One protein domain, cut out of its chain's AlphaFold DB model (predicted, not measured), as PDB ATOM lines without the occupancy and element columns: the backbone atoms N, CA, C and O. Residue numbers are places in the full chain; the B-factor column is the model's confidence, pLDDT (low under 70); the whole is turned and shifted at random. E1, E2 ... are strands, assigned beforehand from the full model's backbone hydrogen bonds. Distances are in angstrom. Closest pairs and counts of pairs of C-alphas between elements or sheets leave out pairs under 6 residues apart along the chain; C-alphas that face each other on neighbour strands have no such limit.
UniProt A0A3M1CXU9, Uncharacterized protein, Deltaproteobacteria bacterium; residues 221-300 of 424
ATOM      1  N   ALA A 221     161.122 136.361 272.627       95.88
ATOM      2  CA  ALA A 221     160.282 136.716 271.494       95.88
ATOM      3  C   ALA A 221     161.087 137.464 270.432       95.88
ATOM      4  O   ALA A 221     161.922 138.313 270.750       95.88
ATOM      5  N   PHE A 222     160.787 137.177 269.172       96.19
ATOM      6  CA  PHE A 222     161.445 137.760 268.021       96.19
ATOM      7  C   PHE A 222     160.428 138.166 266.968       96.19
ATOM      8  O   PHE A 222     159.419 137.500 266.758       96.19
ATOM      9  N   PHE A 223     160.731 139.254 266.281       95.38
ATOM     10  CA  PHE A 223     159.939 139.805 265.203       95.38
ATOM     11  C   PHE A 223     160.809 139.963 263.960       95.38
ATOM     12  O   PHE A 223     161.949 140.431 264.033       95.38
ATOM     13  N   THR A 224     160.249 139.624 262.807       94.00
ATOM     14  CA  THR A 224     160.817 139.973 261.508       94.00
ATOM     15  C   THR A 224     159.855 140.878 260.756       94.00
ATOM     16  O   THR A 224     158.640 140.714 260.821       94.00
ATOM     17  N   ASP A 225     160.401 141.841 260.023       91.69
ATOM     18  CA  ASP A 225     159.679 142.622 259.019       91.69
ATOM     19  C   ASP A 225     159.850 142.042 257.606       91.69
ATOM     20  O   ASP A 225     159.549 142.725 256.631       91.69
ATOM     21  N   GLY A 226     160.365 140.812 257.495       91.25
ATOM     22  CA  GLY A 226     160.575 140.123 256.226       91.25
ATOM     23  C   GLY A 226     161.844 140.539 255.479       91.25
ATOM     24  O   GLY A 226     162.013 140.170 254.319       91.25
ATOM     25  N   ARG A 227     162.742 141.308 256.108       92.56
ATOM     26  CA  ARG A 227     163.991 141.780 255.490       92.56
ATOM     27  C   ARG A 227     165.208 140.961 255.901       92.56
ATOM     28  O   ARG A 227     165.255 140.344 256.972       92.56
ATOM     29  N   ASP A 228     166.240 141.031 255.068       94.12
ATOM     30  CA  ASP A 228     167.594 140.626 255.442       94.12
ATOM     31  C   ASP A 228     168.271 141.664 256.362       94.12
ATOM     32  O   ASP A 228     167.904 142.841 256.423       94.12
ATOM     33  N   ALA A 229     169.316 141.253 257.078       93.25
ATOM     34  CA  ALA A 229     170.087 142.132 257.939       93.25
ATOM     35  C   ALA A 229     170.812 143.219 257.126       93.25
ATOM     36  O   ALA A 229     171.696 142.958 256.296       93.25
ATOM     37  N   GLY A 230     170.481 144.478 257.416       88.00
ATOM     38  CA  GLY A 230     171.022 145.646 256.716       88.00
ATOM     39  C   GLY A 230     170.365 145.940 255.364       88.00
ATOM     40  O   GLY A 230     170.888 146.778 254.625       88.00
ATOM     41  N   GLU A 231     169.255 145.278 255.035       90.12
ATOM     42  CA  GLU A 231     168.351 145.697 253.964       90.12
ATOM     43  C   GLU A 231     167.420 146.810 254.473       90.12
ATOM     44  O   GLU A 231     166.947 146.772 255.609       90.12
ATOM     45  N   VAL A 232     167.148 147.813 253.631       85.94
ATOM     46  CA  VAL A 232     166.305 148.972 253.992       85.94
ATOM     47  C   VAL A 232     165.121 149.213 253.053       85.94
ATOM     48  O   VAL A 232     164.525 150.292 253.071       85.94
ATOM     49  N   ASN A 233     164.778 148.218 252.234       85.69
ATOM     50  CA  ASN A 233     163.680 148.288 251.275       85.69
ATOM     51  C   ASN A 233     162.355 148.646 251.978       85.69
ATOM     52  O   ASN A 233     161.939 147.883 252.846       85.69
ATOM     53  N   PRO A 234     161.665 149.752 251.648       83.94
ATOM     54  CA  PRO A 234     160.395 150.102 252.284       83.94
ATOM     55  C   PRO A 234     159.308 149.035 252.073       83.94
ATOM     56  O   PRO A 234     158.461 148.869 252.946       83.94
ATOM     57  N   GLU A 235     159.398 148.251 250.997       86.44
ATOM     58  CA  GLU A 235     158.458 147.185 250.638       86.44
ATOM     59  C   GLU A 235     159.167 145.820 250.712       86.44
ATOM     60  O   GLU A 235     159.759 145.376 249.723       86.44
ATOM     61  N   PRO A 236     159.201 145.171 251.891       87.12
ATOM     62  CA  PRO A 236     159.933 143.923 252.071       87.12
ATOM     63  C   PRO A 236     159.365 142.828 251.162       87.12
ATOM     64  O   PRO A 236     158.160 142.750 250.935       87.12
ATOM     65  N   SER A 237     160.246 141.979 250.628       83.44
ATOM     66  CA  SER A 237     159.847 140.926 249.679       83.44
ATOM     67  C   SER A 237     159.196 139.709 250.344       83.44
ATOM     68  O   SER A 237     158.592 138.884 249.659       83.44
ATOM     69  N   MET A 238     159.318 139.597 251.667       86.38
ATOM     70  CA  MET A 238     158.725 138.546 252.488       86.38
ATOM     71  C   MET A 238     157.804 139.174 253.542       86.38
ATOM     72  O   MET A 238     158.003 140.338 253.905       86.38
ATOM     73  N   PRO A 239     156.791 138.439 254.033       88.50
ATOM     74  CA  PRO A 239     155.906 138.947 255.072       88.50
ATOM     75  C   PRO A 239     156.653 139.144 256.396       88.50
ATOM     76  O   PRO A 239     157.684 138.512 256.661       88.50
ATOM     77  N   SER A 240     156.095 140.005 257.248       91.62
ATOM     78  CA  SER A 240     156.471 140.052 258.657       91.62
ATOM     79  C   SER A 240     156.164 138.721 259.341       91.62
ATOM     80  O   SER A 240     155.416 137.893 258.828       91.62
ATOM     81  N   GLY A 241     156.731 138.514 260.520       92.56
ATOM     82  CA  GLY A 241     156.472 137.319 261.309       92.56
ATOM     83  C   GLY A 241     156.840 137.518 262.766       92.56
ATOM     84  O   GLY A 241     157.572 138.450 263.123       92.56
ATOM     85  N   PHE A 242     156.336 136.623 263.605       94.50
ATOM     86  CA  PHE A 242     156.627 136.601 265.030       94.50
ATOM     87  C   PHE A 242     157.000 135.193 265.489       94.50
ATOM     88  O   PHE A 242     156.434 134.204 265.034       94.50
ATOM     89  N   ALA A 243     157.971 135.108 266.390       94.00
ATOM     90  CA  ALA A 243     158.450 133.855 266.937       94.00
ATOM     91  C   ALA A 243     158.638 133.961 268.449       94.00
ATOM     92  O   ALA A 243     159.140 134.965 268.949       94.00
ATOM     93  N   VAL A 244     158.277 132.913 269.179       93.88
ATOM     94  CA  VAL A 244     158.542 132.767 270.610       93.88
ATOM     95  C   VAL A 244     159.281 131.470 270.836       93.88
ATOM     96  O   VAL A 244     158.804 130.416 270.432       93.88
ATOM     97  N   PHE A 245     160.409 131.545 271.532       91.75
ATOM     98  CA  PHE A 245     161.221 130.392 271.887       91.75
ATOM     99  C   PHE A 245     161.318 130.241 273.400       91.75
ATOM    100  O   PHE A 245     161.563 131.208 274.128       91.75
ATOM    101  N   SER A 246     161.202 129.001 273.867       87.19
ATOM    102  CA  SER A 246     161.513 128.614 275.241       87.19
ATOM    103  C   SER A 246     162.252 127.276 275.277       87.19
ATOM    104  O   SER A 246     162.547 126.676 274.248       87.19
ATOM    105  N   ALA A 247     162.531 126.783 276.485       79.12
ATOM    106  CA  ALA A 247     163.097 125.452 276.666       79.12
ATOM    107  C   ALA A 247     162.145 124.313 276.245       79.12
ATOM    108  O   ALA A 247     162.623 123.214 275.982       79.12
ATOM    109  N   SER A 248     160.828 124.551 276.204       77.88
ATOM    110  CA  SER A 248     159.806 123.535 275.906       77.88
ATOM    111  C   SER A 248     159.298 123.562 274.461       77.88
ATOM    112  O   SER A 248     158.350 122.852 274.143       77.88
ATOM    113  N   GLY A 249     159.886 124.385 273.592       87.81
ATOM    114  CA  GLY A 249     159.524 124.465 272.176       87.81
ATOM    115  C   GLY A 249     159.395 125.899 271.681       87.81
ATOM    116  O   GLY A 249     159.806 126.851 272.362       87.81
ATOM    117  N   ALA A 250     158.814 126.043 270.492       91.50
ATOM    118  CA  ALA A 250     158.651 127.330 269.835       91.50
ATOM    119  C   ALA A 250     157.269 127.517 269.209       91.50
ATOM    120  O   ALA A 250     156.639 126.563 268.761       91.50
ATOM    121  N   LEU A 251     156.832 128.771 269.134       92.19
ATOM    122  CA  LEU A 251     155.722 129.203 268.291       92.19
ATOM    123  C   LEU A 251     156.255 130.134 267.220       92.19
ATOM    124  O   LEU A 251     156.981 131.067 267.549       92.19
ATOM    125  N   MET A 252     155.891 129.902 265.966       92.12
ATOM    126  CA  MET A 252     156.280 130.760 264.848       92.12
ATOM    127  C   MET A 252     155.075 131.022 263.959       92.12
ATOM    128  O   MET A 252     154.404 130.075 263.554       92.12
ATOM    129  N   GLY A 253     154.807 132.290 263.667       89.12
ATOM    130  CA  GLY A 253     153.737 132.719 262.777       89.12
ATOM    131  C   GLY A 253     154.242 133.674 261.706       89.12
ATOM    132  O   GLY A 253     155.038 134.573 261.993       89.12
ATOM    133  N   ASP A 254     153.750 133.484 260.484       84.38
ATOM    134  CA  ASP A 254     153.946 134.418 259.376       84.38
ATOM    135  C   ASP A 254     152.754 135.387 259.294       84.38
ATOM    136  O   ASP A 254     151.612 134.999 259.037       84.38
ATOM    137  N   GLY A 255     153.028 136.673 259.487       76.75
ATOM    138  CA  GLY A 255     152.036 137.744 259.485       76.75
ATOM    139  C   GLY A 255     151.154 137.792 260.735       76.75
ATOM    140  O   GLY A 255     151.471 137.232 261.784       76.75
ATOM    141  N   ASP A 256     150.035 138.504 260.602       68.06
ATOM    142  CA  ASP A 256     149.098 138.771 261.701       68.06
ATOM    143  C   ASP A 256     147.962 137.737 261.795       68.06
ATOM    144  O   ASP A 256     147.091 137.859 262.654       68.06
ATOM    145  N   ASP A 257     147.941 136.730 260.915       74.25
ATOM    146  CA  ASP A 257     146.883 135.718 260.873       74.25
ATOM    147  C   ASP A 257     147.188 134.562 261.849       74.25
ATOM    148  O   ASP A 257     148.196 133.870 261.678       74.25
ATOM    149  N   PRO A 258     146.325 134.303 262.852       66.62
ATOM    150  CA  PRO A 258     146.441 133.162 263.761       66.62
ATOM    151  C   PRO A 258     146.565 131.807 263.051       66.62
ATOM    152  O   PRO A 258     147.241 130.916 263.561       66.62
ATOM    153  N   ALA A 259     145.950 131.645 261.875       68.69
ATOM    154  CA  ALA A 259     146.008 130.404 261.102       68.69
ATOM    155  C   ALA A 259     147.416 130.090 260.568       68.69
ATOM    156  O   ALA A 259     147.703 128.940 260.239       68.69
ATOM    157  N   ASN A 260     148.301 131.089 260.516       82.12
ATOM    158  CA  ASN A 260     149.682 130.932 260.064       82.12
ATOM    159  C   ASN A 260     150.651 130.580 261.199       82.12
ATOM    160  O   ASN A 260     151.856 130.502 260.965       82.12
ATOM    161  N   TRP A 261     150.158 130.392 262.427       88.31
ATOM    162  CA  TRP A 261     150.996 130.007 263.554       88.31
ATOM    163  C   TRP A 261     151.204 128.500 263.599       88.31
ATOM    164  O   TRP A 261     150.274 127.701 263.507       88.31
ATOM    165  N   SER A 262     152.451 128.117 263.816       86.88
ATOM    166  CA  SER A 262     152.893 126.741 263.967       86.88
ATOM    167  C   SER A 262     153.563 126.561 265.323       86.88
ATOM    168  O   SER A 262     154.304 127.429 265.791       86.88
ATOM    169  N   TYR A 263     153.284 125.425 265.962       88.50
ATOM    170  CA  TYR A 263     154.039 124.959 267.118       88.50
ATOM    171  C   TYR A 263     155.113 123.985 266.656       88.50
ATOM    172  O   TYR A 263     154.831 123.031 265.929       88.50
ATOM    173  N   LEU A 264     156.341 124.247 267.086       85.88
ATOM    174  CA  LEU A 264     157.496 123.402 266.844       85.88
ATOM    175  C   LEU A 264     157.852 122.719 268.164       85.88
ATOM    176  O   LEU A 264     158.327 123.368 269.102       85.88
ATOM    177  N   ASP A 265     157.581 121.415 268.224       74.44
ATOM    178  CA  ASP A 265     157.929 120.573 269.367       74.44
ATOM    179  C   ASP A 265     159.446 120.326 269.401       74.44
ATOM    180  O   ASP A 265     160.067 119.945 268.406       74.44
ATOM    181  N   GLY A 266     160.050 120.537 270.568       70.44
ATOM    182  CA  GLY A 266     161.455 120.234 270.807       70.44
ATOM    183  C   GLY A 266     162.457 121.098 270.030       70.44
ATOM    184  O   GLY A 266     162.574 122.303 270.258       70.44
ATOM    185  N   VAL A 267     163.299 120.433 269.226       57.56
ATOM    186  CA  VAL A 267     164.532 120.998 268.652       57.56
ATOM    187  C   VAL A 267     164.187 122.046 267.600       57.56
ATOM    188  O   VAL A 267     163.476 121.769 266.639       57.56
ATOM    189  N   LEU A 268     164.743 123.243 267.787       65.25
ATOM    190  CA  LEU A 268     164.718 124.333 266.816       65.25
ATOM    191  C   LEU A 268     165.026 123.824 265.397       65.25
ATOM    192  O   LEU A 268     165.869 122.932 265.257       65.25
ATOM    193  N   PRO A 269     164.431 124.417 264.348       61.66
ATOM    194  CA  PRO A 269     164.815 124.123 262.976       61.66
ATOM    195  C   PRO A 269     166.343 124.115 262.824       61.66
ATOM    196  O   PRO A 269     167.034 125.023 263.302       61.66
ATOM    197  N   GLY A 270     166.882 123.085 262.167       64.69
ATOM    198  CA  GLY A 270     168.256 123.149 261.671       64.69
ATOM    199  C   GLY A 270     168.417 124.380 260.772       64.69
ATOM    200  O   GLY A 270     167.459 124.802 260.131       64.69
ATOM    201  N   GLY A 271     169.604 124.985 260.755       75.75
ATOM    202  CA  GLY A 271     169.864 126.180 259.938       75.75
ATOM    203  C   GLY A 271     169.560 127.522 260.618       75.75
ATOM    204  O   GLY A 271     169.714 128.566 259.989       75.75
ATOM    205  N   ILE A 272     169.192 127.549 261.909       88.06
ATOM    206  CA  ILE A 272     169.145 128.817 262.655       88.06
ATOM    207  C   ILE A 272     170.563 129.323 262.930       88.06
ATOM    208  O   ILE A 272     171.299 128.763 263.749       88.06
ATOM    209  N   ARG A 273     170.909 130.459 262.320       91.75
ATOM    210  CA  ARG A 273     172.114 131.219 262.666       91.75
ATOM    211  C   ARG A 273     171.780 132.281 263.704       91.75
ATOM    212  O   ARG A 273     171.044 133.221 263.416       91.75
ATOM    213  N   ARG A 274     172.326 132.146 264.915       93.31
ATOM    214  CA  ARG A 274     172.173 133.138 265.990       93.31
ATOM    215  C   ARG A 274     173.131 134.301 265.801       93.31
ATOM    216  O   ARG A 274     174.269 134.116 265.389       93.31
ATOM    217  N   MET A 275     172.655 135.493 266.127       96.25
ATOM    218  CA  MET A 275     173.362 136.743 265.897       96.25
ATOM    219  C   MET A 275     173.112 137.732 267.036       96.25
ATOM    220  O   MET A 275     172.199 137.585 267.853       96.25
ATOM    221  N   PHE A 276     173.929 138.775 267.078       97.00
ATOM    222  CA  PHE A 276     173.740 139.935 267.935       97.00
ATOM    223  C   PHE A 276     174.077 141.187 267.142       97.00
ATOM    224  O   PHE A 276     175.232 141.602 267.024       97.00
ATOM    225  N   ILE A 277     173.052 141.747 266.518       96.19
ATOM    226  CA  ILE A 277     173.191 142.809 265.527       96.19
ATOM    227  C   ILE A 277     172.192 143.919 265.808       96.19
ATOM    228  O   ILE A 277     171.198 143.745 266.509       96.19
ATOM    229  N   ARG A 278     172.482 145.096 265.267       93.44
ATOM    230  CA  ARG A 278     171.629 146.271 265.403       93.44
ATOM    231  C   ARG A 278     170.679 146.337 264.220       93.44
ATOM    232  O   ARG A 278     171.143 146.425 263.081       93.44
ATOM    233  N   ARG A 279     169.373 146.347 264.485       90.31
ATOM    234  CA  ARG A 279     168.380 146.654 263.456       90.31
ATOM    235  C   ARG A 279     168.537 148.105 263.018       90.31
ATOM    236  O   ARG A 279     168.872 148.985 263.814       90.31
ATOM    237  N   VAL A 280     168.304 148.377 261.741       83.81
ATOM    238  CA  VAL A 280     168.291 149.753 261.243       83.81
ATOM    239  C   VAL A 280     167.214 150.541 262.004       83.81
ATOM    240  O   VAL A 280     166.062 150.133 262.046       83.81
ATOM    241  N   GLY A 281     167.609 151.652 262.631       83.25
ATOM    242  CA  GLY A 281     166.735 152.472 263.478       83.25
ATOM    243  C   GLY A 281     166.936 152.274 264.984       83.25
ATOM    244  O   GLY A 281     166.711 153.226 265.732       83.25
ATOM    245  N   ASP A 282     167.458 151.123 265.409       87.12
ATOM    246  CA  ASP A 282     167.709 150.839 266.823       87.12
ATOM    247  C   ASP A 282     168.991 151.520 267.324       87.12
ATOM    248  O   ASP A 282     169.955 151.759 266.575       87.12
ATOM    249  N   ALA A 283     168.994 151.843 268.620       88.81
ATOM    250  CA  ALA A 283     170.129 152.465 269.296       88.81
ATOM    251  C   ALA A 283     171.271 151.464 269.517       88.81
ATOM    252  O   ALA A 283     172.417 151.759 269.188       88.81
ATOM    253  N   GLU A 284     170.938 150.269 270.005       91.81
ATOM    254  CA  GLU A 284     171.897 149.247 270.417       91.81
ATOM    255  C   GLU A 284     171.664 147.928 269.668       91.81
ATOM    256  O   GLU A 284     170.539 147.653 269.239       91.81
ATOM    257  N   PRO A 285     172.705 147.098 269.488       94.31
ATOM    258  CA  PRO A 285     172.532 145.730 269.020       94.31
ATOM    259  C   PRO A 285     171.698 144.895 269.999       94.31
ATOM    260  O   PRO A 285     171.768 145.085 271.213       94.31
ATOM    261  N   SER A 286     170.940 143.940 269.470       94.94
ATOM    262  CA  SER A 286     170.110 143.025 270.251       94.94
ATOM    263  C   SER A 286     170.238 141.596 269.729       94.94
ATOM    264  O   SER A 286     170.850 141.343 268.686       94.94
ATOM    265  N   ALA A 287     169.691 140.641 270.484       95.50
ATOM    266  CA  ALA A 287     169.621 139.259 270.040       95.50
ATOM    267  C   ALA A 287     168.832 139.175 268.729       95.50
ATOM    268  O   ALA A 287     167.745 139.742 268.599       95.50
ATOM    269  N   ALA A 288     169.387 138.442 267.775       96.44
ATOM    270  CA  ALA A 288     168.764 138.195 266.492       96.44
ATOM    271  C   ALA A 288     169.059 136.768 266.031       96.44
ATOM    272  O   ALA A 288     169.961 136.100 266.544       96.44
ATOM    273  N   PHE A 289     168.318 136.297 265.042       95.25
ATOM    274  CA  PHE A 289     168.664 135.080 264.326       95.25
ATOM    275  C   PHE A 289     168.223 135.160 262.870       95.25
ATOM    276  O   PHE A 289     167.462 136.049 262.484       95.25
ATOM    277  N   GLN A 290     168.716 134.231 262.058       93.94
ATOM    278  CA  GLN A 290     168.271 134.063 260.683       93.94
ATOM    279  C   GLN A 290     167.664 132.702 260.455       93.94
ATOM    280  O   GLN A 290     168.141 131.701 260.985       93.94
ATOM    281  N   LEU A 291     166.611 132.717 259.650       89.69
ATOM    282  CA  LEU A 291     165.889 131.546 259.197       89.69
ATOM    283  C   LEU A 291     165.230 131.904 257.863       89.69
ATOM    284  O   LEU A 291     164.622 132.970 257.750       89.69
ATOM    285  N   GLU A 292     165.376 131.033 256.861       85.56
ATOM    286  CA  GLU A 292     164.703 131.154 255.555       85.56
ATOM    287  C   GLU A 292     164.911 132.515 254.863       85.56
ATOM    288  O   GLU A 292     163.976 133.142 254.373       85.56
ATOM    289  N   GLY A 293     166.146 133.025 254.856       87.81
ATOM    290  CA  GLY A 293     166.463 134.298 254.198       87.81
ATOM    291  C   GLY A 293     166.021 135.554 254.960       87.81
ATOM    292  O   GLY A 293     166.310 136.661 254.506       87.81
ATOM    293  N   ARG A 294     165.356 135.411 256.113       90.62
ATOM    294  CA  ARG A 294     164.866 136.516 256.949       90.62
ATOM    295  C   ARG A 294     165.740 136.713 258.168       90.62
ATOM    296  O   ARG A 294     166.293 135.761 258.717       90.62
ATOM    297  N   THR A 295     165.807 137.956 258.631       95.12
ATOM    298  CA  THR A 295     166.395 138.285 259.929       95.12
ATOM    299  C   THR A 295     165.306 138.599 260.945       95.12
ATOM    300  O   THR A 295     164.419 139.419 260.705       95.12
ATOM    301  N   TRP A 296     165.402 137.945 262.092       95.69
ATOM    302  CA  TRP A 296     164.488 138.046 263.216       95.69
ATOM    303  C   TRP A 296     165.202 138.759 264.356       95.69
ATOM    304  O   TRP A 296     166.279 138.333 264.763       95.69
ATOM    305  N   TYR A 297     164.623 139.840 264.867       96.31
ATOM    306  CA  TYR A 297     165.189 140.670 265.934       96.31
ATOM    307  C   TYR A 297     164.388 140.497 267.216       96.31
ATOM    308  O   TYR A 297     163.203 140.189 267.144       96.31
ATOM    309  N   ALA A 298     164.998 140.727 268.378       95.88
ATOM    310  CA  ALA A 298     164.277 140.746 269.649       95.88
ATOM    311  C   ALA A 298     163.023 141.643 269.564       95.88
ATOM    312  O   ALA A 298     163.101 142.800 269.144       95.88
ATOM    313  N   ALA A 299     161.870 141.090 269.937       95.62
ATOM    314  CA  ALA A 299     160.590 141.781 269.847       95.62
ATOM    315  C   ALA A 299     160.436 142.839 270.949       95.62
ATOM    316  O   ALA A 299     160.920 142.677 272.073       95.62
ATOM    317  N   THR A 300     159.706 143.914 270.649       94.56
ATOM    318  CA  THR A 300     159.304 144.897 271.662       94.56
ATOM    319  C   THR A 300     158.155 144.362 272.521       94.56
ATOM    320  O   THR A 300     157.420 143.461 272.118       94.56
TER     321      THR A 300
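This is residues 221 to 300 of the 424 residues of an uncharacterized protein of Deltaproteobacteria bacterium (UniProt A0A3M1CXU9). One strongly twisted, curled sheet of seven antiparallel strands makes this domain, with E1 and E7 in its middle joining two wings, E2 E3 E4 and E6 E5. A long loop, residues 225 to 240, leads from E1 to E2. The printed part has 80 residues, no named helix and E1 to E7 along the chain; the order across the sheet is E4 E3 E2 E1 E7 E6 E5. The class is all strand, though 36 of the 80 residues are in named elements, under half. The whole is compact, with a radius of gyration of the C-alphas of 12.4 A and spans of 33 by 25 by 23 A.

E1 is residues 221 to 224, 10.5 A long, beginning at C-alpha 221 (160.282, 136.716, 271.494). E2 is 241 to 246, 17.2 A; E3 249 to 254, 17.1 A; E4 261 to 264, 9.8 A. E5 is 273 to 277, 12.0 A; E6 286 to 291, 16.5 A; E7 294 to 298, 13.4 A, ending at C-alpha 298 (164.277, 140.746, 269.649).

E1 to E4 form a meander, each strand the antiparallel neighbour of the one before, and E5 to E7 form another. In the hairpin E1 and E2, N 222 and O 243 are 2.8 A apart, within hydrogen-bond range. So are N 244 and O 251 of E2 and E3, 2.8 A, and N 262 and O 252 of E4 and E3, 2.8 A. E1 and E7 are antiparallel at 141 degrees, with N 223 and O 297 at 2.8 A. N 296 and O 289 of E7 and E6 are 2.8 A apart, and N 275 and O 288 of E5 and E6 2.8 A. The edge strands E4 and E5 are apart.

The C-alphas of Pro 234 and Ser 248 are farthest apart, 35.6 A. The printed part has no cut. The link from E1 to E2 is long. Mean pLDDT of the printed part is 87.3; residues 256, 258 to 259 and 267 to 270 are under 70.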